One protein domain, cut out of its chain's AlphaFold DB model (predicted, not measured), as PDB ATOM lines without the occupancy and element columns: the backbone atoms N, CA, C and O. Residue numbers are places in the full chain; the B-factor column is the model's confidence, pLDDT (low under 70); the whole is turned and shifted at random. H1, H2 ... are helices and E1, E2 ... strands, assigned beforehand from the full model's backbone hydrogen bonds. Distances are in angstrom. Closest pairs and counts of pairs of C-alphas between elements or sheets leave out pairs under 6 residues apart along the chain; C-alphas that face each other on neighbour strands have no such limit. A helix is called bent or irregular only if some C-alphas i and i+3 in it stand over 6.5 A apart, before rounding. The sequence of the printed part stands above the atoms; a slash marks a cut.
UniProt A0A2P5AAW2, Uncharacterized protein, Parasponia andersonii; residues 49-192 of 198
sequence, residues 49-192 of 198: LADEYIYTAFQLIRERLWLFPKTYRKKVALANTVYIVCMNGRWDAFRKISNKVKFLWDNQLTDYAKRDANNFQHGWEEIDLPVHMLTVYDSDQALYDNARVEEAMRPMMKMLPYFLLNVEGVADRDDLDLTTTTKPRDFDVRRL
ATOM      1  N   LEU A  49      95.882  57.062 107.565       92.50
ATOM      2  CA  LEU A  49      94.535  56.863 107.052       92.50
ATOM      3  C   LEU A  49      94.611  56.154 105.699       92.50
ATOM      4  O   LEU A  49      95.340  56.587 104.811       92.50
ATOM      5  N   ALA A  50      93.856  55.069 105.549       89.19
ATOM      6  CA  ALA A  50      93.663  54.415 104.257       89.19
ATOM      7  C   ALA A  50      92.706  55.223 103.355       89.19
ATOM      8  O   ALA A  50      91.958  56.079 103.836       89.19
ATOM      9  N   ASP A  51      92.678  54.901 102.059       88.06
ATOM     10  CA  ASP A  51      91.829  55.579 101.066       88.06
ATOM     11  C   ASP A  51      90.342  55.610 101.453       88.06
ATOM     12  O   ASP A  51      89.661  56.604 101.204       88.06
ATOM     13  N   GLU A  52      89.839  54.561 102.113       89.00
ATOM     14  CA  GLU A  52      88.445  54.473 102.568       89.00
ATOM     15  C   GLU A  52      88.057  55.633 103.502       89.00
ATOM     16  O   GLU A  52      86.961  56.189 103.386       89.00
ATOM     17  N   TYR A  53      88.964  56.065 104.383       91.31
ATOM     18  CA  TYR A  53      88.725  57.184 105.299       91.31
ATOM     19  C   TYR A  53      88.632  58.513 104.546       91.31
ATOM     20  O   TYR A  53      87.738  59.317 104.814       91.31
ATOM     21  N   ILE A  54      89.531  58.735 103.581       89.81
ATOM     22  CA  ILE A  54      89.542  59.951 102.758       89.81
ATOM     23  C   ILE A  54      88.304  59.989 101.861       89.81
ATOM     24  O   ILE A  54      87.632  61.018 101.779       89.81
ATOM     25  N   TYR A  55      87.957  58.864 101.234       89.00
ATOM     26  CA  TYR A  55      86.770  58.752 100.393       89.00
ATOM     27  C   TYR A  55      85.489  59.033 101.184       89.00
ATOM     28  O   TYR A  55      84.674  59.852 100.758       89.00
ATOM     29  N   THR A  56      85.369  58.450 102.379       90.88
ATOM     30  CA  THR A  56      84.264  58.713 103.307       90.88
ATOM     31  C   THR A  56      84.172  60.199 103.654       90.88
ATOM     32  O   THR A  56      83.096  60.789 103.552       90.88
ATOM     33  N   ALA A  57      85.288  60.831 104.029       91.81
ATOM     34  CA  ALA A  57      85.307  62.253 104.358       91.81
ATOM     35  C   ALA A  57      84.864  63.116 103.165       91.81
ATOM     36  O   ALA A  57      84.047  64.020 103.327       91.81
ATOM     37  N   PHE A  58      85.345  62.815 101.956       91.31
ATOM     38  CA  PHE A  58      84.967  63.553 100.752       91.31
ATOM     39  C   PHE A  58      83.487  63.380 100.418       91.31
ATOM     40  O   PHE A  58      82.837  64.365 100.074       91.31
ATOM     41  N   GLN A  59      82.931  62.177 100.564       90.06
ATOM     42  CA  GLN A  59      81.509  61.944 100.325       90.06
ATOM     43  C   GLN A  59      80.632  62.671 101.352       90.06
ATOM     44  O   GLN A  59      79.663  63.312 100.957       90.06
ATOM     45  N   LEU A  60      81.015  62.677 102.635       92.06
ATOM     46  CA  LEU A  60      80.330  63.459 103.673       92.06
ATOM     47  C   LEU A  60      80.398  64.971 103.402       92.06
ATOM     48  O   LEU A  60      79.417  65.685 103.609       92.06
ATOM     49  N   ILE A  61      81.536  65.478 102.908       92.38
ATOM     50  CA  ILE A  61      81.655  66.883 102.491       92.38
ATOM     51  C   ILE A  61      80.722  67.158 101.306       92.38
ATOM     52  O   ILE A  61      79.977  68.134 101.347       92.38
ATOM     53  N   ARG A  62      80.709  66.302 100.276       91.38
ATOM     54  CA  ARG A  62      79.804  66.457  99.125       91.38
ATOM     55  C   ARG A  62      78.338  66.434  99.542       91.38
ATOM     56  O   ARG A  62      77.597  67.334  99.165       91.38
ATOM     57  N   GLU A  63      77.938  65.469 100.366       91.94
ATOM     58  CA  GLU A  63      76.587  65.378 100.923       91.94
ATOM     59  C   GLU A  63      76.212  66.671 101.654       91.94
ATOM     60  O   GLU A  63      75.148  67.248 101.424       91.94
ATOM     61  N   ARG A  64      77.118  67.193 102.490       92.06
ATOM     62  CA  ARG A  64      76.897  68.451 103.205       92.06
ATOM     63  C   ARG A  64      76.725  69.638 102.255       92.06
ATOM     64  O   ARG A  64      75.844  70.465 102.479       92.06
ATOM     65  N   LEU A  65      77.542  69.745 101.212       91.62
ATOM     66  CA  LEU A  65      77.411  70.806 100.209       91.62
ATOM     67  C   LEU A  65      76.074  70.693  99.460       91.62
ATOM     68  O   LEU A  65      75.380  71.693  99.279       91.62
ATOM     69  N   TRP A  66      75.685  69.466  99.110       90.00
ATOM     70  CA  TRP A  66      74.465  69.149  98.372       90.00
ATOM     71  C   TRP A  66      73.187  69.440  99.163       90.00
ATOM     72  O   TRP A  66      72.239  70.010  98.627       90.00
ATOM     73  N   LEU A  67      73.151  69.073 100.449       92.00
ATOM     74  CA  LEU A  67      71.987  69.267 101.321       92.00
ATOM     75  C   LEU A  67      71.806  70.727 101.765       92.00
ATOM     76  O   LEU A  67      70.696  71.131 102.114       92.00
ATOM     77  N   PHE A  68      72.872  71.535 101.747       93.25
ATOM     78  CA  PHE A  68      72.857  72.920 102.234       93.25
ATOM     79  C   PHE A  68      73.309  73.946 101.172       93.25
ATOM     80  O   PHE A  68      74.171  74.788 101.451       93.25
ATOM     81  N   PRO A  69      72.686  73.984  99.976       90.12
ATOM     82  CA  PRO A  69      73.155  74.800  98.848       90.12
ATOM     83  C   PRO A  69      73.021  76.314  99.087       90.12
ATOM     84  O   PRO A  69      73.730  77.120  98.490       90.12
ATOM     85  N   LYS A  70      72.124  76.739  99.991       92.44
ATOM     86  CA  LYS A  70      71.991  78.157 100.379       92.44
ATOM     87  C   LYS A  70      73.163  78.639 101.237       92.44
ATOM     88  O   LYS A  70      73.529  79.813 101.157       92.44
ATOM     89  N   THR A  71      73.713  77.741 102.054       94.19
ATOM     90  CA  THR A  71      74.871  77.992 102.918       94.19
ATOM     91  C   THR A  71      76.157  77.902 102.107       94.19
ATOM     92  O   THR A  71      76.989  78.801 102.177       94.19
ATOM     93  N   TYR A  72      76.287  76.858 101.287       89.94
ATOM     94  CA  TYR A  72      77.453  76.613 100.446       89.94
ATOM     95  C   TYR A  72      77.111  76.897  98.986       89.94
ATOM     96  O   TYR A  72      76.790  76.005  98.210       89.94
ATOM     97  N   ARG A  73      77.151  78.180  98.617       85.94
ATOM     98  CA  ARG A  73      76.724  78.627  97.281       85.94
ATOM     99  C   ARG A  73      77.667  78.187  96.162       85.94
ATOM    100  O   ARG A  73      77.235  78.072  95.019       85.94
ATOM    101  N   LYS A  74      78.949  77.981  96.475       85.94
ATOM    102  CA  LYS A  74      79.941  77.542  95.492       85.94
ATOM    103  C   LYS A  74      79.804  76.039  95.273       85.94
ATOM    104  O   LYS A  74      80.031  75.257  96.194       85.94
ATOM    105  N   LYS A  75      79.479  75.656  94.040       87.31
ATOM    106  CA  LYS A  75      79.543  74.263  93.597       87.31
ATOM    107  C   LYS A  75      81.000  73.875  93.381       87.31
ATOM    108  O   LYS A  75      81.753  74.610  92.741       87.31
ATOM    109  N   VAL A  76      81.390  72.731  93.929       87.12
ATOM    110  CA  VAL A  76      82.750  72.191  93.836       87.12
ATOM    111  C   VAL A  76      82.691  70.714  93.473       87.12
ATOM    112  O   VAL A  76      81.765  70.010  93.875       87.12
ATOM    113  N   ALA A  77      83.698  70.245  92.741       88.56
ATOM    114  CA  ALA A  77      83.945  68.823  92.554       88.56
ATOM    115  C   ALA A  77      85.073  68.376  93.486       88.56
ATOM    116  O   ALA A  77      86.084  69.062  93.629       88.56
ATOM    117  N   LEU A  78      84.893  67.213  94.112       89.94
ATOM    118  CA  LEU A  78      85.890  66.591  94.981       89.94
ATOM    119  C   LEU A  78      86.277  65.234  94.402       89.94
ATOM    120  O   LEU A  78      85.551  64.250  94.572       89.94
ATOM    121  N   ALA A  79      87.423  65.191  93.730       87.81
ATOM    122  CA  ALA A  79      88.021  63.964  93.228       87.81
ATOM    123  C   ALA A  79      88.943  63.354  94.297       87.81
ATOM    124  O   ALA A  79      89.695  64.071  94.953       87.81
ATOM    125  N   ASN A  80      88.857  62.039  94.506       86.31
ATOM    126  CA  ASN A  80      89.676  61.324  95.492       86.31
ATOM    127  C   ASN A  80      91.042  60.912  94.903       86.31
ATOM    128  O   ASN A  80      91.363  61.208  93.750       86.31
ATOM    129  N   THR A  81      91.841  60.203  95.702       84.25
ATOM    130  CA  THR A  81      93.192  59.731  95.350       84.25
ATOM    131  C   THR A  81      93.224  58.919  94.052       84.25
ATOM    132  O   THR A  81      94.143  59.076  93.248       84.25
ATOM    133  N   VAL A  82      92.177  58.132  93.790       88.44
ATOM    134  CA  VAL A  82      92.034  57.320  92.571       88.44
ATOM    135  C   VAL A  82      92.068  58.177  91.304       88.44
ATOM    136  O   VAL A  82      92.739  57.804  90.346       88.44
ATOM    137  N   TYR A  83      91.430  59.352  91.297       89.81
ATOM    138  CA  TYR A  83      91.450  60.242  90.131       89.81
ATOM    139  C   TYR A  83      92.877  60.677  89.767       89.81
ATOM    140  O   TYR A  83      93.272  60.607  88.603       89.81
ATOM    141  N   ILE A  84      93.679  61.062  90.767       88.56
ATOM    142  CA  ILE A  84      95.078  61.469  90.563       88.56
ATOM    143  C   ILE A  84      95.923  60.297  90.057       88.56
ATOM    144  O   ILE A  84      96.715  60.467  89.130       88.56
ATOM    145  N   VAL A  85      95.727  59.097  90.612       90.50
ATOM    146  CA  VAL A  85      96.406  57.877  90.146       90.50
ATOM    147  C   VAL A  85      96.061  57.584  88.684       90.50
ATOM    148  O   VAL A  85      96.967  57.356  87.881       90.50
ATOM    149  N   CYS A  86      94.781  57.652  88.307       91.56
ATOM    150  CA  CYS A  86      94.334  57.436  86.931       91.56
ATOM    151  C   CYS A  86      94.915  58.480  85.966       91.56
ATOM    152  O   CYS A  86      95.413  58.117  84.899       91.56
ATOM    153  N   MET A  87      94.914  59.763  86.345       91.69
ATOM    154  CA  MET A  87      95.527  60.825  85.544       91.69
ATOM    155  C   MET A  87      97.021  60.561  85.342       91.69
ATOM    156  O   MET A  87      97.494  60.521  84.207       91.69
ATOM    157  N   ASN A  88      97.765  60.288  86.415       92.88
ATOM    158  CA  ASN A  88      99.195  59.993  86.335       92.88
ATOM    159  C   ASN A  88      99.493  58.751  85.486       92.88
ATOM    160  O   ASN A  88     100.417  58.776  84.673       92.88
ATOM    161  N   GLY A  89      98.675  57.701  85.593       93.38
ATOM    162  CA  GLY A  89      98.793  56.496  84.767       93.38
ATOM    163  C   GLY A  89      98.645  56.762  83.263       93.38
ATOM    164  O   GLY A  89      99.202  56.031  82.445       93.38
ATOM    165  N   ARG A  90      97.953  57.841  82.874       94.19
ATOM    166  CA  ARG A  90      97.757  58.237  81.470       94.19
ATOM    167  C   ARG A  90      98.854  59.143  80.921       94.19
ATOM    168  O   ARG A  90      98.952  59.291  79.702       94.19
ATOM    169  N   TRP A  91      99.712  59.694  81.777       95.12
ATOM    170  CA  TRP A  91     100.709  60.698  81.400       95.12
ATOM    171  C   TRP A  91     101.668  60.233  80.296       95.12
ATOM    172  O   TRP A  91     101.962  60.983  79.364       95.12
ATOM    173  N   ASP A  92     102.135  58.986  80.348       95.56
ATOM    174  CA  ASP A  92     103.074  58.439  79.362       95.56
ATOM    175  C   ASP A  92     102.462  58.266  77.975       95.56
ATOM    176  O   ASP A  92     103.095  58.592  76.967       95.56
ATOM    177  N   ALA A  93     101.228  57.774  77.915       95.75
ATOM    178  CA  ALA A  93     100.493  57.661  76.664       95.75
ATOM    179  C   ALA A  93     100.156  59.056  76.127       95.75
ATOM    180  O   ALA A  93     100.420  59.363  74.959       95.75
ATOM    181  N   PHE A  94      99.657  59.931  77.007       95.06
ATOM    182  CA  PHE A  94      99.317  61.299  76.661       95.06
ATOM    183  C   PHE A  94     100.526  62.044  76.117       95.06
ATOM    184  O   PHE A  94     100.410  62.664  75.071       95.06
ATOM    185  N   ARG A  95     101.714  61.977  76.735       94.19
ATOM    186  CA  ARG A  95     102.892  62.728  76.259       94.19
ATOM    187  C   ARG A  95     103.389  62.269  74.881       94.19
ATOM    188  O   ARG A  95     103.902  63.107  74.144       94.19
ATOM    189  N   LYS A  96     103.182  61.001  74.507       95.38
ATOM    190  CA  LYS A  96     103.671  60.402  73.248       95.38
ATOM    191  C   LYS A  96     102.758  60.638  72.042       95.38
ATOM    192  O   LYS A  96     103.252  60.647  70.919       95.38
ATOM    193  N   ILE A  97     101.451  60.839  72.238       93.88
ATOM    194  CA  ILE A  97     100.524  61.046  71.112       93.88
ATOM    195  C   ILE A  97     100.792  62.386  70.406       93.88
ATOM    196  O   ILE A  97     101.043  63.397  71.063       93.88
ATOM    197  N   SER A  98     100.730  62.427  69.077       88.56
ATOM    198  CA  SER A  98     100.923  63.669  68.313       88.56
ATOM    199  C   SER A  98      99.705  64.593  68.403       88.56
ATOM    200  O   SER A  98      99.846  65.787  68.651       88.56
ATOM    201  N   ASN A  99      98.499  64.032  68.272       89.88
ATOM    202  CA  ASN A  99      97.242  64.765  68.383       89.88
ATOM    203  C   ASN A  99      96.620  64.581  69.775       89.88
ATOM    204  O   ASN A  99      95.899  63.616  70.019       89.88
ATOM    205  N   LYS A 100      96.897  65.525  70.680       90.12
ATOM    206  CA  LYS A 100      96.389  65.517  72.063       90.12
ATOM    207  C   LYS A 100      94.868  65.688  72.160       90.12
ATOM    208  O   LYS A 100      94.269  65.171  73.090       90.12
ATOM    209  N   VAL A 101      94.248  66.390  71.205       86.69
ATOM    210  CA  VAL A 101      92.792  66.630  71.188       86.69
ATOM    211  C   VAL A 101      92.025  65.322  70.984       86.69
ATOM    212  O   VAL A 101      90.951  65.145  71.539       86.69
ATOM    213  N   LYS A 102      92.608  64.374  70.240       87.19
ATOM    214  CA  LYS A 102      92.044  63.034  70.015       87.19
ATOM    215  C   LYS A 102      92.490  61.999  71.056       87.19
ATOM    216  O   LYS A 102      92.368  60.801  70.806       87.19
ATOM    217  N   PHE A 103      93.076  62.426  72.175       92.19
ATOM    218  CA  PHE A 103      93.479  61.493  73.221       92.19
ATOM    219  C   PHE A 103      92.242  60.843  73.851       92.19
ATOM    220  O   PHE A 103      91.307  61.532  74.245       92.19
ATOM    221  N   LEU A 104      92.243  59.512  73.932       90.56
ATOM    222  CA  LEU A 104      91.137  58.751  74.502       90.56
ATOM    223  C   LEU A 104      91.293  58.675  76.022       90.56
ATOM    224  O   LEU A 104      92.259  58.094  76.527       90.56
ATOM    225  N   TRP A 105      90.335  59.261  76.735       92.06
ATOM    226  CA  TRP A 105      90.251  59.205  78.191       92.06
ATOM    227  C   TRP A 105      89.530  57.941  78.654       92.06
ATOM    228  O   TRP A 105      88.676  57.404  77.952       92.06
ATOM    229  N   ASP A 106      89.863  57.476  79.855       89.12
ATOM    230  CA  ASP A 106      89.156  56.353  80.465       89.12
ATOM    231  C   ASP A 106      87.751  56.740  80.894       89.12
ATOM    232  O   ASP A 106      87.559  57.803  81.488       89.12
ATOM    233  N   ASN A 107      86.806  55.814  80.721       87.56
ATOM    234  CA  ASN A 107      85.445  55.971  81.236       87.56
ATOM    235  C   ASN A 107      85.464  56.340  82.726       87.56
ATOM    236  O   ASN A 107      84.829  57.314  83.117       87.56
ATOM    237  N   GLN A 108      86.307  55.667  83.517       86.38
ATOM    238  CA  GLN A 108      86.474  55.955  84.941       86.38
ATOM    239  C   GLN A 108      86.877  57.412  85.218       86.38
ATOM    240  O   GLN A 108      86.370  57.999  86.166       86.38
ATOM    241  N   LEU A 109      87.755  58.018  84.406       89.38
ATOM    242  CA  LEU A 109      88.111  59.436  84.545       89.38
ATOM    243  C   LEU A 109      86.933  60.334  84.163       89.38
ATOM    244  O   LEU A 109      86.637  61.285  84.880       89.38
ATOM    245  N   THR A 110      86.239  60.018  83.067       89.75
ATOM    246  CA  THR A 110      85.075  60.800  82.622       89.75
ATOM    247  C   THR A 110      83.898  60.721  83.593       89.75
ATOM    248  O   THR A 110      83.140  61.678  83.709       89.75
ATOM    249  N   ASP A 111      83.763  59.632  84.350       90.81
ATOM    250  CA  ASP A 111      82.689  59.457  85.329       90.81
ATOM    251  C   ASP A 111      82.843  60.392  86.543       90.81
ATOM    252  O   ASP A 111      81.840  60.806  87.121       90.81
ATOM    253  N   TYR A 112      84.064  60.838  86.878       89.81
ATOM    254  CA  TYR A 112      84.258  61.915  87.865       89.81
ATOM    255  C   TYR A 112      83.691  63.256  87.406       89.81
ATOM    256  O   TYR A 112      83.375  64.094  88.248       89.81
ATOM    257  N   ALA A 113      83.612  63.480  86.093       91.88
ATOM    258  CA  ALA A 113      83.128  64.731  85.533       91.88
ATOM    259  C   ALA A 113      81.603  64.771  85.400       91.88
ATOM    260  O   ALA A 113      81.026  65.852  85.326       91.88
ATOM    261  N   LYS A 114      80.947  63.606  85.409       92.19
ATOM    262  CA  LYS A 114      79.492  63.488  85.309       92.19
ATOM    263  C   LYS A 114      78.822  63.746  86.652       92.19
ATOM    264  O   LYS A 114      79.371  63.473  87.721       92.19
ATOM    265  N   ARG A 115      77.581  64.220  86.594       92.94
ATOM    266  CA  ARG A 115      76.711  64.306  87.764       92.94
ATOM    267  C   ARG A 115      76.353  62.909  88.271       92.94
ATOM    268  O   ARG A 115      75.888  62.071  87.504       92.94
ATOM    269  N   ASP A 116      76.473  62.707  89.578       91.81
ATOM    270  CA  ASP A 116      76.025  61.489  90.254       91.81
ATOM    271  C   ASP A 116      75.336  61.853  91.571       91.81
ATOM    272  O   ASP A 116      75.973  62.192  92.570       91.81
ATOM    273  N   ALA A 117      74.004  61.781  91.567       90.12
ATOM    274  CA  ALA A 117      73.189  62.117  92.727       90.12
ATOM    275  C   ALA A 117      73.375  61.132  93.894       90.12
ATOM    276  O   ALA A 117      73.261  61.550  95.044       90.12
ATOM    277  N   ASN A 118      73.705  59.864  93.621       88.94
ATOM    278  CA  ASN A 118      73.934  58.866  94.671       88.94
ATOM    279  C   ASN A 118      75.247  59.140  95.418       88.94
ATOM    280  O   ASN A 118      75.371  58.831  96.600       88.94
ATOM    281  N   ASN A 119      76.209  59.769  94.739       87.94
ATOM    282  CA  ASN A 119      77.487  60.188  95.310       87.94
ATOM    283  C   ASN A 119      77.555  61.686  95.650       87.94
ATOM    284  O   ASN A 119      78.647  62.194  95.937       87.94
ATOM    285  N   PHE A 120      76.414  62.387  95.615       90.75
ATOM    286  CA  PHE A 120      76.297  63.832  95.856       90.75
ATOM    287  C   PHE A 120      77.257  64.671  94.994       90.75
ATOM    288  O   PHE A 120      77.735  65.733  95.398       90.75
ATOM    289  N   GLN A 121      77.593  64.169  93.809       90.44
ATOM    290  CA  GLN A 121      78.570  64.753  92.905       90.44
ATOM    291  C   GLN A 121      77.863  65.648  91.890       90.44
ATOM    292  O   GLN A 121      76.971  65.209  91.159       90.44
ATOM    293  N   HIS A 122      78.282  66.910  91.830       91.62
ATOM    294  CA  HIS A 122      77.923  67.797  90.730       91.62
ATOM    295  C   HIS A 122      78.711  67.424  89.477       91.62
ATOM    296  O   HIS A 122      79.888  67.071  89.571       91.62
ATOM    297  N   GLY A 123      78.063  67.545  88.321       92.44
ATOM    298  CA  GLY A 123      78.778  67.529  87.056       92.44
ATOM    299  C   GLY A 123      79.723  68.729  86.971       92.44
ATOM    300  O   GLY A 123      79.453  69.790  87.546       92.44
ATOM    301  N   TRP A 124      80.873  68.551  86.328       92.44
ATOM    302  CA  TRP A 124      81.904  69.589  86.247       92.44
ATOM    303  C   TRP A 124      81.476  70.773  85.370       92.44
ATOM    304  O   TRP A 124      82.016  71.867  85.509       92.44
ATOM    305  N   GLU A 125      80.457  70.608  84.534       90.94
ATOM    306  CA  GLU A 125      79.776  71.703  83.846       90.94
ATOM    307  C   GLU A 125      79.122  72.687  84.827       90.94
ATOM    308  O   GLU A 125      79.025  73.879  84.542       90.94
ATOM    309  N   GLU A 126      78.729  72.222  86.019       89.50
ATOM    310  CA  GLU A 126      78.060  73.044  87.026       89.50
ATOM    311  C   GLU A 126      79.018  73.732  88.012       89.50
ATOM    312  O   GLU A 126      78.571  74.580  88.790       89.50
ATOM    313  N   ILE A 127      80.294  73.338  88.067       87.94
ATOM    314  CA  ILE A 127      81.228  73.831  89.090       87.94
ATOM    315  C   ILE A 127      81.957  75.090  88.626       87.94
ATOM    316  O   ILE A 127      82.215  75.299  87.443       87.94
ATOM    317  N   ASP A 128      82.341  75.926  89.583       82.19
ATOM    318  CA  ASP A 128      83.202  77.076  89.317       82.19
ATOM    319  C   ASP A 128      84.657  76.598  89.179       82.19
ATOM    320  O   ASP A 128      85.339  76.332  90.178       82.19
ATOM    321  N   LEU A 129      85.092  76.412  87.929       79.44
ATOM    322  CA  LEU A 129      86.454  76.019  87.585       79.44
ATOM    323  C   LEU A 129      87.359  77.260  87.591       79.44
ATOM    324  O   LEU A 129      87.057  78.239  86.911       79.44
ATOM    325  N   PRO A 130      88.489  77.237  88.316       70.31
ATOM    326  CA  PRO A 130      89.423  78.353  88.296       70.31
ATOM    327  C   PRO A 130      90.001  78.536  86.888       70.31
ATOM    328  O   PRO A 130      90.450  77.573  86.263       70.31
ATOM    329  N   VAL A 131      90.051  79.783  86.415       71.88
ATOM    330  CA  VAL A 131      90.661  80.117  85.123       71.88
ATOM    331  C   VAL A 131      92.159  79.812  85.187       71.88
ATOM    332  O   VAL A 131      92.933  80.571  85.767       71.88
ATOM    333  N   HIS A 132      92.561  78.692  84.582       73.38
ATOM    334  CA  HIS A 132      93.955  78.311  84.340       73.38
ATOM    335  C   HIS A 132      94.868  78.319  85.583       73.38
ATOM    336  O   HIS A 132      96.062  78.585  85.457       73.38
ATOM    337  N   MET A 133      94.340  78.029  86.778       84.56
ATOM    338  CA  MET A 133      95.126  77.976  88.015       84.56
ATOM    339  C   MET A 133      94.821  76.712  88.821       84.56
ATOM    340  O   MET A 133      93.683  76.462  89.211       84.56
ATOM    341  N   LEU A 134      95.861  75.930  89.092       87.50
ATOM    342  CA  LEU A 134      95.870  74.819  90.030       87.50
ATOM    343  C   LEU A 134      96.575  75.254  91.302       87.50
ATOM    344  O   LEU A 134      97.649  75.849  91.278       87.50
ATOM    345  N   THR A 135      95.977  74.901  92.424       88.31
ATOM    346  CA  THR A 135      96.464  75.308  93.729       88.31
ATOM    347  C   THR A 135      96.751  74.055  94.544       88.31
ATOM    348  O   THR A 135      95.865  73.222  94.726       88.31
ATOM    349  N   VAL A 136      97.996  73.897  94.992       89.12
ATOM    350  CA  VAL A 136      98.499  72.680  95.640       89.12
ATOM    351  C   VAL A 136      98.713  72.941  97.114       89.12
ATOM    352  O   VAL A 136      99.483  73.824  97.492       89.12
ATOM    353  N   TYR A 137      98.049  72.144  97.940       89.44
ATOM    354  CA  TYR A 137      98.315  72.082  99.364       89.44
ATOM    355  C   TYR A 137      99.152  70.851  99.678       89.44
ATOM    356  O   TYR A 137      98.817  69.749  99.247       89.44
ATOM    357  N   ASP A 138     100.204  71.059 100.454       88.94
ATOM    358  CA  ASP A 138     101.076  70.005 100.936       88.94
ATOM    359  C   ASP A 138     101.415  70.268 102.406       88.94
ATOM    360  O   ASP A 138     102.118  71.228 102.738       88.94
ATOM    361  N   SER A 139     100.859  69.436 103.287       87.00
ATOM    362  CA  SER A 139     100.991  69.597 104.732       87.00
ATOM    363  C   SER A 139     102.356  69.174 105.269       87.00
ATOM    364  O   SER A 139     102.744  69.656 106.330       87.00
ATOM    365  N   ASP A 140     103.071  68.278 104.578       86.31
ATOM    366  CA  ASP A 140     104.417  67.859 105.000       86.31
ATOM    367  C   ASP A 140     105.519  68.787 104.457       86.31
ATOM    368  O   ASP A 140     106.662  68.737 104.910       86.31
ATOM    369  N   GLN A 141     105.136  69.701 103.556       83.88
ATOM    370  CA  GLN A 141     105.998  70.679 102.903       83.88
ATOM    371  C   GLN A 141     107.146  70.060 102.088       83.88
ATOM    372  O   GLN A 141     108.149  70.736 101.843       83.88
ATOM    373  N   ALA A 142     107.010  68.818 101.622       87.44
ATOM    374  CA  ALA A 142     107.932  68.188 100.685       87.44
ATOM    375  C   ALA A 142     108.010  68.950  99.352       87.44
ATOM    376  O   ALA A 142     109.068  69.000  98.720       87.44
ATOM    377  N   LEU A 143     106.925  69.607  98.940       88.19
ATOM    378  CA  LEU A 143     106.871  70.503  97.787       88.19
ATOM    379  C   LEU A 143     107.295  71.928  98.181       88.19
ATOM    380  O   LEU A 143     106.524  72.886  98.097       88.19
ATOM    381  N   TYR A 144     108.531  72.072  98.664       83.88
ATOM    382  CA  TYR A 144     109.009  73.308  99.294       83.88
ATOM    383  C   TYR A 144     109.299  74.462  98.316       83.88
ATOM    384  O   TYR A 144     109.369  75.612  98.753       83.88
ATOM    385  N   ASP A 145     109.417  74.195  97.014       87.00
ATOM    386  CA  ASP A 145     109.616  75.206  95.972       87.00
ATOM    387  C   ASP A 145     108.703  74.985  94.751       87.00
ATOM    388  O   ASP A 145     108.069  73.939  94.590       87.00
ATOM    389  N   ASN A 146     108.631  75.993  93.878       86.12
ATOM    390  CA  ASN A 146     107.779  75.944  92.689       86.12
ATOM    391  C   ASN A 146     108.220  74.862  91.693       86.12
ATOM    392  O   ASN A 146     107.370  74.285  91.026       86.12
ATOM    393  N   ALA A 147     109.516  74.549  91.601       89.94
ATOM    394  CA  ALA A 147     110.012  73.551  90.657       89.94
ATOM    395  C   ALA A 147     109.535  72.140  91.037       89.94
ATOM    396  O   ALA A 147     109.126  71.374  90.167       89.94
ATOM    397  N   ARG A 148     109.520  71.814  92.335       90.50
ATOM    398  CA  ARG A 148     108.965  70.561  92.868       90.50
ATOM    399  C   ARG A 148     107.464  70.461  92.654       90.50
ATOM    400  O   ARG A 148     106.970  69.409  92.256       90.50
ATOM    401  N   VAL A 149     106.746  71.558  92.883       90.62
ATOM    402  CA  VAL A 149     105.304  71.636  92.628       90.62
ATOM    403  C   VAL A 149     105.006  71.408  91.146       90.62
ATOM    404  O   VAL A 149     104.156  70.583  90.810       90.62
ATOM    405  N   GLU A 150     105.729  72.085  90.256       90.19
ATOM    406  CA  GLU A 150     105.602  71.892  88.812       90.19
ATOM    407  C   GLU A 150     105.966  70.469  88.390       90.19
ATOM    408  O   GLU A 150     105.299  69.901  87.533       90.19
ATOM    409  N   GLU A 151     107.012  69.872  88.963       91.25
ATOM    410  CA  GLU A 151     107.405  68.491  88.684       91.25
ATOM    411  C   GLU A 151     106.285  67.512  89.061       91.25
ATOM    412  O   GLU A 151     105.853  66.728  88.211       91.25
ATOM    413  N   ALA A 152     105.770  67.611  90.289       90.56
ATOM    414  CA  ALA A 152     104.722  66.739  90.810       90.56
ATOM    415  C   ALA A 152     103.387  66.915  90.067       90.56
ATOM    416  O   ALA A 152     102.696  65.937  89.780       90.56
ATOM    417  N   MET A 153     103.039  68.154  89.709       92.75
ATOM    418  CA  MET A 153     101.769  68.475  89.056       92.75
ATOM    419  C   MET A 153     101.847  68.516  87.534       92.75
ATOM    420  O   MET A 153     100.816  68.712  86.892       92.75
ATOM    421  N   ARG A 154     103.019  68.282  86.929       92.50
ATOM    422  CA  ARG A 154     103.211  68.314  85.471       92.50
ATOM    423  C   ARG A 154     102.167  67.512  84.694       92.50
ATOM    424  O   ARG A 154     101.697  68.032  83.677       92.50
ATOM    425  N   PRO A 155     101.786  66.288  85.115       93.44
ATOM    426  CA  PRO A 155     100.727  65.555  84.439       93.44
ATOM    427  C   PRO A 155      99.415  66.346  84.454       93.44
ATOM    428  O   PRO A 155      98.845  66.600  83.395       93.44
ATOM    429  N   MET A 156      98.984  66.818  85.622       92.38
ATOM    430  CA  MET A 156      97.746  67.584  85.782       92.38
ATOM    431  C   MET A 156      97.768  68.905  85.009       92.38
ATOM    432  O   MET A 156      96.830  69.178  84.269       92.38
ATOM    433  N   MET A 157      98.859  69.672  85.097       91.31
ATOM    434  CA  MET A 157      99.053  70.937  84.372       91.31
ATOM    435  C   MET A 157      98.778  70.821  82.878       91.31
ATOM    436  O   MET A 157      98.187  71.714  82.277       91.31
ATOM    437  N   LYS A 158      99.260  69.722  82.288       91.38
ATOM    438  CA  LYS A 158      99.268  69.511  80.842       91.38
ATOM    439  C   LYS A 158      98.075  68.713  80.350       91.38
ATOM    440  O   LYS A 158      97.671  68.901  79.211       91.38
ATOM    441  N   MET A 159      97.544  67.799  81.157       93.00
ATOM    442  CA  MET A 159      96.435  66.931  80.757       93.00
ATOM    443  C   MET A 159      95.075  67.529  81.073       93.00
ATOM    444  O   MET A 159      94.157  67.338  80.283       93.00
ATOM    445  N   LEU A 160      94.937  68.259  82.184       90.50
ATOM    446  CA  LEU A 160      93.638  68.760  82.628       90.50
ATOM    447  C   LEU A 160      92.929  69.619  81.567       90.50
ATOM    448  O   LEU A 160      91.770  69.317  81.299       90.50
ATOM    449  N   PRO A 161      93.576  70.584  80.875       89.38
ATOM    450  CA  PRO A 161      92.921  71.326  79.792       89.38
ATOM    451  C   PRO A 161      92.309  70.429  78.709       89.38
ATOM    452  O   PRO A 161      91.182  70.637  78.271       89.38
ATOM    453  N   TYR A 162      93.043  69.397  78.294       90.81
ATOM    454  CA  TYR A 162      92.597  68.469  77.258       90.81
ATOM    455  C   TYR A 162      91.523  67.507  77.762       90.81
ATOM    456  O   TYR A 162      90.663  67.093  76.988       90.81
ATOM    457  N   PHE A 163      91.563  67.149  79.044       91.56
ATOM    458  CA  PHE A 163      90.498  66.383  79.674       91.56
ATOM    459  C   PHE A 163      89.203  67.197  79.724       91.56
ATOM    460  O   PHE A 163      88.166  66.691  79.316       91.56
ATOM    461  N   LEU A 164      89.269  68.473  80.123       89.50
ATOM    462  CA  LEU A 164      88.105  69.364  80.197       89.50
ATOM    463  C   LEU A 164      87.431  69.582  78.834       89.50
ATOM    464  O   LEU A 164      86.209  69.638  78.779       89.50
ATOM    465  N   LEU A 165      88.191  69.595  77.730       87.69
ATOM    466  CA  LEU A 165      87.627  69.602  76.369       87.69
ATOM    467  C   LEU A 165      86.749  68.380  76.045       87.69
ATOM    468  O   LEU A 165      85.971  68.422  75.097       87.69
ATOM    469  N   ASN A 166      86.905  67.279  76.781       87.62
ATOM    470  CA  ASN A 166      86.128  66.053  76.600       87.62
ATOM    471  C   ASN A 166      84.970  65.936  77.604       87.62
ATOM    472  O   ASN A 166      84.260  64.932  77.599       87.62
ATOM    473  N   VAL A 167      84.783  66.931  78.474       88.69
ATOM    474  CA  VAL A 167      83.672  66.970  79.422       88.69
ATOM    475  C   VAL A 167      82.519  67.753  78.799       88.69
ATOM    476  O   VAL A 167      82.647  68.939  78.488       88.69
ATOM    477  N   GLU A 168      81.387  67.072  78.622       85.81
ATOM    478  CA  GLU A 168      80.150  67.658  78.100       85.81
ATOM    479  C   GLU A 168      79.735  68.883  78.930       85.81
ATOM    480  O   GLU A 168      79.805  68.864  80.157       85.81
ATOM    481  N   GLY A 169      79.358  69.975  78.263       86.94
ATOM    482  CA  GLY A 169      78.967  71.227  78.911       86.94
ATOM    483  C   GLY A 169      80.117  72.054  79.497       86.94
ATOM    484  O   GLY A 169      79.906  73.227  79.777       86.94
ATOM    485  N   VAL A 170      81.331  71.506  79.654       87.81
ATOM    486  CA  VAL A 170      82.532  72.290  80.009       87.81
ATOM    487  C   VAL A 170      83.223  72.834  78.765       87.81
ATOM    488  O   VAL A 170      83.683  73.971  78.780       87.81
ATOM    489  N   ALA A 171      83.295  72.051  77.686       81.69
ATOM    490  CA  ALA A 171      83.951  72.474  76.448       81.69
ATOM    491  C   ALA A 171      83.286  73.701  75.792       81.69
ATOM    492  O   ALA A 171      83.965  74.477  75.122       81.69
ATOM    493  N   ASP A 172      81.984  73.887  76.024       81.62
ATOM    494  CA  ASP A 172      81.172  74.971  75.454       81.62
ATOM    495  C   ASP A 172      81.133  76.230  76.339       81.62
ATOM    496  O   ASP A 172      80.370  77.159  76.077       81.62
ATOM    497  N   ARG A 173      81.907  76.265  77.430       80.62
ATOM    498  CA  ARG A 173      81.894  77.377  78.382       80.62
ATOM    499  C   ARG A 173      82.730  78.555  77.897       80.62
ATOM    500  O   ARG A 173      83.950  78.467  77.840       80.62
ATOM    501  N   ASP A 174      82.078  79.695  77.683       77.06
ATOM    502  CA  ASP A 174      82.740  80.942  77.274       77.06
ATOM    503  C   ASP A 174      83.702  81.511  78.340       77.06
ATOM    504  O   ASP A 174      84.603  82.285  78.017       77.06
ATOM    505  N   ASP A 175      83.524  81.152  79.619       75.94
ATOM    506  CA  ASP A 175      84.380  81.605  80.726       75.94
ATOM    507  C   ASP A 175      85.663  80.776  80.892       75.94
ATOM    508  O   ASP A 175      86.613  81.201  81.557       75.94
ATOM    509  N   LEU A 176      85.718  79.611  80.249       71.88
ATOM    510  CA  LEU A 176      86.895  78.768  80.137       71.88
ATOM    511  C   LEU A 176      87.347  78.826  78.683       71.88
ATOM    512  O   LEU A 176      86.890  78.050  77.856       71.88
ATOM    513  N   ASP A 177      88.254  79.752  78.375       70.06
ATOM    514  CA  ASP A 177      88.869  79.907  77.051       70.06
ATOM    515  C   ASP A 177      89.716  78.670  76.655       70.06
ATOM    516  O   ASP A 177      90.947  78.693  76.650       70.06
ATOM    517  N   LEU A 178      89.049  77.541  76.399       69.75
ATOM    518  CA  LEU A 178      89.634  76.242  76.063       69.75
ATOM    519  C   LEU A 178      89.688  76.023  74.546       69.75
ATOM    520  O   LEU A 178      90.425  75.151  74.081       69.75
ATOM    521  N   THR A 179      88.909  76.790  73.776       56.53
ATOM    522  CA  THR A 179      88.593  76.528  72.363       56.53
ATOM    523  C   THR A 179      89.289  77.469  71.376       56.53
ATOM    524  O   THR A 179      89.370  77.143  70.191       56.53
ATOM    525  N   THR A 180      89.857  78.600  71.817       53.69
ATOM    526  CA  THR A 180      90.486  79.583  70.904       53.69
ATOM    527  C   THR A 180      91.869  79.176  70.395       53.69
ATOM    528  O   THR A 180      92.441  79.839  69.528       53.69
ATOM    529  N   THR A 181      92.426  78.068  70.878       49.88
ATOM    530  CA  THR A 181      93.753  77.604  70.482       49.88
ATOM    531  C   THR A 181      93.704  76.144  70.056       49.88
ATOM    532  O   THR A 181      93.174  75.279  70.742       49.88
ATOM    533  N   THR A 182      94.359  75.824  68.938       56.19
ATOM    534  CA  THR A 182      94.630  74.445  68.471       56.19
ATOM    535  C   THR A 182      95.362  73.574  69.511       56.19
ATOM    536  O   THR A 182      95.567  72.375  69.311       56.19
ATOM    537  N   LYS A 183      95.758  74.186  70.632       66.44
ATOM    538  CA  LYS A 183      96.375  73.618  71.817       66.44
ATOM    539  C   LYS A 183      95.933  74.437  73.047       66.44
ATOM    540  O   LYS A 183      96.414  75.562  73.175       66.44
ATOM    541  N   PRO A 184      95.104  73.878  73.948       72.12
ATOM    542  CA  PRO A 184      94.764  74.506  75.219       72.12
ATOM    543  C   PRO A 184      95.999  74.933  76.009       72.12
ATOM    544  O   PRO A 184      97.047  74.276  75.962       72.12
ATOM    545  N   ARG A 185      95.862  76.029  76.754       80.88
ATOM    546  CA  ARG A 185      96.920  76.553  77.616       80.88
ATOM    547  C   ARG A 185      97.116  75.650  78.841       80.88
ATOM    548  O   ARG A 185      96.149  75.211  79.455       80.88
ATOM    549  N   ASP A 186      98.375  75.422  79.217       84.44
ATOM    550  CA  ASP A 186      98.721  74.748  80.474       84.44
ATOM    551  C   ASP A 186      98.175  75.549  81.677       84.44
ATOM    552  O   ASP A 186      98.202  76.785  81.675       84.44
ATOM    553  N   PHE A 187      97.715  74.857  82.721       85.50
ATOM    554  CA  PHE A 187      97.359  75.528  83.977       85.50
ATOM    555  C   PHE A 187      98.624  76.032  84.680       85.50
ATOM    556  O   PHE A 187      99.629  75.320  84.748       85.50
ATOM    557  N   ASP A 188      98.547  77.237  85.243       85.62
ATOM    558  CA  ASP A 188      99.500  77.720  86.242       85.62
ATOM    559  C   ASP A 188      99.367  76.865  87.507       85.62
ATOM    560  O   ASP A 188      98.253  76.476  87.864       85.62
ATOM    561  N   VAL A 189     100.469  76.568  88.196       86.19
ATOM    562  CA  VAL A 189     100.420  75.840  89.470       86.19
ATOM    563  C   VAL A 189     101.027  76.683  90.558       86.19
ATOM    564  O   VAL A 189     102.160  77.145  90.462       86.19
ATOM    565  N   ARG A 190     100.272  76.834  91.639       86.19
ATOM    566  CA  ARG A 190     100.690  77.600  92.800       86.19
ATOM    567  C   ARG A 190     100.648  76.733  94.031       86.19
ATOM    568  O   ARG A 190      99.662  76.052  94.302       86.19
ATOM    569  N   ARG A 191     101.715  76.805  94.813       86.56
ATOM    570  CA  ARG A 191     101.717  76.283  96.173       86.56
ATOM    571  C   ARG A 191     100.832  77.165  97.050       86.56
ATOM    572  O   ARG A 191     100.949  78.390  97.003       86.56
ATOM    573  N   LEU A 192      99.994  76.557  97.884       85.12
ATOM    574  CA  LEU A 192      99.378  77.286  98.986       85.12
ATOM    575  C   LEU A 192     100.413  77.560 100.072       85.12
ATOM    576  O   LEU A 192     101.091  76.629 100.517       85.12
TER     577      LEU A 192
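Overview. This is residues 49 to 192 of the 198 residues of an uncharacterized protein of Parasponia andersonii (UniProt A0A2P5AAW2). A two-stranded parallel sheet, E1 beside E2, packs on the kinked helix H4, and H2 crosses H4 on the side away from the sheet. Short H3 sits by the first part of H2, while H1 lies off to one side, near H2 with its first residue. The printed part has 144 residues, in the order H1 H2 H3 E1 H4 E2; it is mostly helix, though under half of the residues are in named elements. It is compact, with a radius of gyration of the C-alphas of 15.7 A, and spans 43 by 37 by 25 A.

Arrangement. E1, residues 133 to 136, and E2, residues 188 to 191, are parallel neighbours at 26 degrees, with N 134 and O 188 2.7 A apart, within hydrogen-bond range. H4, residues 146 to 164, comes closest to E2 at the C-alphas of Glu 150 and Val 189, 6.5 A apart. E1, H4 and E2 form a strand-helix-strand unit, two parallel strands joined through a helix, with a right-handed crossover. H2, residues 81 to 96, touches H4 about perpendicular, at 83 degrees; their closest C-alphas, of Trp 91 and Pro 155, are 5.7 A apart. H3, residues 107 to 111, only just touches H2, with 3 pairs of C-alphas within 8 A, the closest being Tyr 83 and Leu 109, 6.6 A. H1, residues 51 to 67, is close to H2 but not clearly touching: C-alphas 51 and 81, the closest, are 7.2 A apart. Each O i to N i+4 pair is within hydrogen-bond range in H1 and H3, 10 of 12 in H2 and 11 of 15 in H4.

Along the chain. H1 runs 24.1 A from C-alpha 51 at (91.829, 55.579, 101.066). H2 is 24.5 A long and irregular, C-alphas 89 and 92 being 7.2 A apart. H4, 24.2 A long, is irregular too, with C-alphas 152 and 155 7.6 A apart. E2 ends at C-alpha 191, (101.717, 76.283, 96.173).

Size, cuts and confidence. The C-alphas farthest apart, of Thr 71 and Ser 98, are 45.6 A apart. The printed part has no cut; the links H1 to H2, H3 to E1 and H4 to E2 are long. Residues 178 to 183 have pLDDT under 70.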